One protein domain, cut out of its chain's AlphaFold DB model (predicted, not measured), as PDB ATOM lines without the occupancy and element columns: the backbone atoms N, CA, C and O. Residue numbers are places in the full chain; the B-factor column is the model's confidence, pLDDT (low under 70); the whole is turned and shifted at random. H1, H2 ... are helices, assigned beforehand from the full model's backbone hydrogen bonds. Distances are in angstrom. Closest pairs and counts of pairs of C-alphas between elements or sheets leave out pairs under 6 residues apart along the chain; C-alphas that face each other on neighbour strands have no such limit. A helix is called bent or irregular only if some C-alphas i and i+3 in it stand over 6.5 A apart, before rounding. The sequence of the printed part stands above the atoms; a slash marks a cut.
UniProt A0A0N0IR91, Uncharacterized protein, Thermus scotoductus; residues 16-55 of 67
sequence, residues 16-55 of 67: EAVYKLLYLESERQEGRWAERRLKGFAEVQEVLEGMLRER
ATOM      1  N   GLU A  16     208.195 122.115 143.894       88.94
ATOM      2  CA  GLU A  16     208.569 121.268 145.039       88.94
ATOM      3  C   GLU A  16     208.695 122.056 146.348       88.94
ATOM      4  O   GLU A  16     208.433 121.538 147.437       88.94
ATOM      5  N   ALA A  17     209.064 123.338 146.259       87.06
ATOM      6  CA  ALA A  17     209.168 124.201 147.428       87.06
ATOM      7  C   ALA A  17     207.793 124.520 148.041       87.06
ATOM      8  O   ALA A  17     207.711 124.728 149.253       87.06
ATOM      9  N   VAL A  18     206.723 124.508 147.237       87.62
ATOM     10  CA  VAL A  18     205.340 124.666 147.710       87.62
ATOM     11  C   VAL A  18     204.922 123.438 148.509       87.62
ATOM     12  O   VAL A  18     204.450 123.580 149.634       87.62
ATOM     13  N   TYR A  19     205.166 122.235 147.980       90.69
ATOM     14  CA  TYR A  19     204.846 120.987 148.679       90.69
ATOM     15  C   TYR A  19     205.572 120.883 150.020       90.69
ATOM     16  O   TYR A  19     204.964 120.547 151.034       90.69
ATOM     17  N   LYS A  20     206.857 121.257 150.057       90.00
ATOM     18  CA  LYS A  20     207.627 121.295 151.304       90.00
ATOM     19  C   LYS A  20     207.043 122.282 152.317       90.00
ATOM     20  O   LYS A  20     207.005 121.979 153.505       90.00
ATOM     21  N   LEU A  21     206.613 123.461 151.869       89.12
ATOM     22  CA  LEU A  21     205.986 124.447 152.748       89.12
ATOM     23  C   LEU A  21     204.649 123.939 153.299       89.12
ATOM     24  O   LEU A  21     204.425 124.045 154.502       89.12
ATOM     25  N   LEU A  22     203.800 123.368 152.441       90.56
ATOM     26  CA  LEU A  22     202.520 122.791 152.848       90.56
ATOM     27  C   LEU A  22     202.723 121.695 153.891       90.56
ATOM     28  O   LEU A  22     202.104 121.754 154.944       90.56
ATOM     29  N   TYR A  23     203.643 120.763 153.641       93.31
ATOM     30  CA  TYR A  23     203.953 119.689 154.581       93.31
ATOM     31  C   TYR A  23     204.362 120.227 155.961       93.31
ATOM     32  O   TYR A  23     203.782 119.852 156.976       93.31
ATOM     33  N   LEU A  24     205.312 121.165 156.000       93.81
ATOM     34  CA  LEU A  24     205.811 121.714 157.264       93.81
ATOM     35  C   LEU A  24     204.753 122.517 158.033       93.81
ATOM     36  O   LEU A  24     204.757 122.509 159.266       93.81
ATOM     37  N   GLU A  25     203.870 123.236 157.338       92.88
ATOM     38  CA  GLU A  25     202.783 123.956 158.004       92.88
ATOM     39  C   GLU A  25     201.685 122.990 158.474       92.88
ATOM     40  O   GLU A  25     201.180 123.179 159.577       92.88
ATOM     41  N   SER A  26     201.374 121.930 157.719       93.62
ATOM     42  CA  SER A  26     200.454 120.871 158.154       93.62
ATOM     43  C   SER A  26     200.933 120.200 159.439       93.62
ATOM     44  O   SER A  26     200.195 120.220 160.417       93.62
ATOM     45  N   GLU A  27     202.186 119.738 159.502       94.88
ATOM     46  CA  GLU A  27     202.788 119.137 160.711       94.88
ATOM     47  C   GLU A  27     202.653 120.054 161.937       94.88
ATOM     48  O   GLU A  27     202.296 119.647 163.046       94.88
ATOM     49  N   ARG A  28     202.887 121.354 161.735       91.62
ATOM     50  CA  ARG A  28     202.764 122.356 162.794       91.62
ATOM     51  C   ARG A  28     201.322 122.530 163.274       91.62
ATOM     52  O   ARG A  28     201.114 122.806 164.459       91.62
ATOM     53  N   GLN A  29     200.339 122.461 162.379       91.69
ATOM     54  CA  GLN A  29     198.927 122.568 162.750       91.69
ATOM     55  C   GLN A  29     198.407 121.266 163.359       91.69
ATOM     56  O   GLN A  29     197.704 121.332 164.362       91.69
ATOM     57  N   GLU A  30     198.819 120.109 162.844       93.00
ATOM     58  CA  GLU A  30     198.494 118.796 163.405       93.00
ATOM     59  C   GLU A  30     198.961 118.682 164.856       93.00
ATOM     60  O   GLU A  30     198.157 118.341 165.724       93.00
ATOM     61  N   GLY A  31     200.194 119.102 165.163       91.38
ATOM     62  CA  GLY A  31     200.677 119.150 166.547       91.38
ATOM     63  C   GLY A  31     199.809 120.024 167.464       91.38
ATOM     64  O   GLY A  31     199.567 119.678 168.616       91.38
ATOM     65  N   ARG A  32     199.255 121.131 166.950       89.69
ATOM     66  CA  ARG A  32     198.321 121.988 167.707       89.69
ATOM     67  C   ARG A  32     196.926 121.395 167.834       89.69
ATOM     68  O   ARG A  32     196.197 121.778 168.746       89.69
ATOM     69  N   TRP A  33     196.506 120.573 166.880       92.12
ATOM     70  CA  TRP A  33     195.195 119.933 166.881       92.12
ATOM     71  C   TRP A  33     195.171 118.682 167.751       92.12
ATOM     72  O   TRP A  33     194.146 118.437 168.375       92.12
ATOM     73  N   ALA A  34     196.289 117.963 167.875       89.12
ATOM     74  CA  ALA A  34     196.411 116.786 168.735       89.12
ATOM     75  C   ALA A  34     196.034 117.073 170.201       89.12
ATOM     76  O   ALA A  34     195.426 116.242 170.871       89.12
ATOM     77  N   GLU A  35     196.343 118.273 170.692       87.06
ATOM     78  CA  GLU A  35     196.025 118.697 172.061       87.06
ATOM     79  C   GLU A  35     194.598 119.259 172.209       87.06
ATOM     80  O   GLU A  35     194.123 119.490 173.324       87.06
ATOM     81  N   ARG A  36     193.886 119.510 171.103       87.69
ATOM     82  CA  ARG A  36     192.560 120.137 171.119       87.69
ATOM     83  C   ARG A  36     191.460 119.090 171.144       87.69
ATOM     84  O   ARG A  36     191.456 118.136 170.377       87.69
ATOM     85  N   ARG A  37     190.447 119.340 171.973       87.75
ATOM     86  CA  ARG A  37     189.185 118.594 171.953       87.75
ATOM     87  C   ARG A  37     188.104 119.412 171.259       87.75
ATOM     88  O   ARG A  37     187.998 120.620 171.478       87.75
ATOM     89  N   LEU A  38     187.293 118.749 170.439       90.12
ATOM     90  CA  LEU A  38     186.086 119.338 169.865       90.12
ATOM     91  C   LEU A  38     185.076 119.590 170.986       90.12
ATOM     92  O   LEU A  38     184.631 118.665 171.667       90.12
ATOM     93  N   LYS A  39     184.727 120.861 171.192       92.19
ATOM     94  CA  LYS A  39     183.667 121.244 172.125       92.19
ATOM     95  C   LYS A  39     182.349 120.641 171.642       92.19
ATOM     96  O   LYS A  39     182.032 120.769 170.464       92.19
ATOM     97  N   GLY A  40     181.585 120.031 172.540       92.88
ATOM     98  CA  GLY A  40     180.310 119.423 172.169       92.88
ATOM     99  C   GLY A  40     180.426 117.988 171.636       92.88
ATOM    100  O   GLY A  40     179.411 117.410 171.265       92.88
ATOM    101  N   PHE A  41     181.641 117.422 171.522       92.69
ATOM    102  CA  PHE A  41     181.815 116.090 170.932       92.69
ATOM    103  C   PHE A  41     181.182 114.990 171.785       92.69
ATOM    104  O   PHE A  41     180.573 114.082 171.232       92.69
ATOM    105  N   ALA A  42     181.292 115.082 173.113       92.44
ATOM    106  CA  ALA A  42     180.760 114.062 174.013       92.44
ATOM    107  C   ALA A  42     179.228 113.967 173.906       92.44
ATOM    108  O   ALA A  42     178.669 112.878 173.929       92.44
ATOM    109  N   GLU A  43     178.563 115.106 173.721       95.44
ATOM    110  CA  GLU A  43     177.113 115.228 173.604       95.44
ATOM    111  C   GLU A  43     176.567 114.626 172.300       95.44
ATOM    112  O   GLU A  43     175.408 114.221 172.250       95.44
ATOM    113  N   VAL A  44     177.386 114.556 171.243       95.12
ATOM    114  CA  VAL A  44     176.982 114.038 169.922       95.12
ATOM    115  C   VAL A  44     177.629 112.702 169.562       95.12
ATOM    116  O   VAL A  44     177.311 112.140 168.513       95.12
ATOM    117  N   GLN A  45     178.528 112.191 170.407       94.81
ATOM    118  CA  GLN A  45     179.314 110.991 170.130       94.81
ATOM    119  C   GLN A  45     178.411 109.791 169.815       94.81
ATOM    120  O   GLN A  45     178.609 109.137 168.794       94.81
ATOM    121  N   GLU A  46     177.390 109.541 170.637       95.31
ATOM    122  CA  GLU A  46     176.483 108.398 170.461       95.31
ATOM    123  C   GLU A  46     175.695 108.468 169.145       95.31
ATOM    124  O   GLU A  46     175.577 107.471 168.430       95.31
ATOM    125  N   VAL A  47     175.199 109.658 168.788       96.31
ATOM    126  CA  VAL A  47     174.473 109.880 167.528       96.31
ATOM    127  C   VAL A  47     175.390 109.615 166.337       96.31
ATOM    128  O   VAL A  47     175.008 108.914 165.399       96.31
ATOM    129  N   LEU A  48     176.621 110.132 166.387       95.31
ATOM    130  CA  LEU A  48     177.604 109.937 165.328       95.31
ATOM    131  C   LEU A  48     177.992 108.457 165.186       95.31
ATOM    132  O   LEU A  48     178.060 107.949 164.068       95.31
ATOM    133  N   GLU A  49     178.200 107.746 166.298       95.31
ATOM    134  CA  GLU A  49     178.460 106.303 166.288       95.31
ATOM    135  C   GLU A  49     177.296 105.511 165.676       95.31
ATOM    136  O   GLU A  49     177.539 104.590 164.894       95.31
ATOM    137  N   GLY A  50     176.046 105.888 165.966       95.12
ATOM    138  CA  GLY A  50     174.856 105.306 165.340       95.12
ATOM    139  C   GLY A  50     174.864 105.463 163.817       95.12
ATOM    140  O   GLY A  50     174.782 104.471 163.092       95.12
ATOM    141  N   MET A  51     175.083 106.688 163.327       95.81
ATOM    142  CA  MET A  51     175.165 106.979 161.888       95.81
ATOM    143  C   MET A  51     176.308 106.214 161.201       95.81
ATOM    144  O   MET A  51     176.160 105.719 160.080       95.81
ATOM    145  N   LEU A  52     177.464 106.099 161.863       94.12
ATOM    146  CA  LEU A  52     178.606 105.352 161.338       94.12
ATOM    147  C   LEU A  52     178.327 103.847 161.291       94.12
ATOM    148  O   LEU A  52     178.682 103.204 160.304       94.12
ATOM    149  N   ARG A  53     177.655 103.283 162.301       92.44
ATOM    150  CA  ARG A  53     177.231 101.876 162.280       92.44
ATOM    151  C   ARG A  53     176.257 101.617 161.140       92.44
ATOM    152  O   ARG A  53     176.468 100.677 160.392       92.44
ATOM    153  N   GLU A  54     175.251 102.456 160.929       92.00
ATOM    154  CA  GLU A  54     174.324 102.276 159.800       92.00
ATOM    155  C   GLU A  54     175.028 102.298 158.435       92.00
ATOM    156  O   GLU A  54     174.656 101.553 157.524       92.00
ATOM    157  N   ARG A  55     176.054 103.146 158.293       92.44
ATOM    158  CA  ARG A  55     176.793 103.317 157.038       92.44
ATOM    159  C   ARG A  55     177.816 102.216 156.778       92.44
ATOM    160  O   ARG A  55     177.991 101.824 155.626       92.44
TER     161      ARG A  55
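AT A GLANCE: This is residues 16 to 55 of the 67 residues of an uncharacterized protein of Thermus scotoductus (UniProt A0A0N0IR91). Here two helices, the longer H1 and then H2, make the arms of an open, flat arch, with an unnamed stretch, residues 35 to 40, between them and no packing of one arm on the other. The printed part has 40 residues with two named helices, H1 then H2, no named strand, and the class all helix. It is extended, with a radius of gyration of the C-alphas of 16.1 A and spans of 43 by 24 by 9 A.

IN THESE COORDINATES: Find C-alpha 16 at (208.569, 121.268, 145.039); from there H1, residues 16 to 34, runs 27.0 A to C-alpha 34 at (196.411, 116.786, 168.735). Further on, H2, residues 41 to 55, runs 19.5 A and ends at C-alpha 55 at (176.793, 103.317, 157.038). H2 is irregular: C-alphas 43 and 46 are 7.5 A apart.

HOW THE PARTS SIT: H1 and H2 are apart, with no C-alpha of the one within 8 A of the other. Check O i to N i+4: 14 of 15 pairs in H1 and 9 of 11 in H2 are within hydrogen-bond range.

THE WHOLE: The C-alphas farthest apart, of Ala 17 and Gly 50, are 43.1 A apart. The link is short, and the printed part has no cut. No printed residue is under 70 in pLDDT.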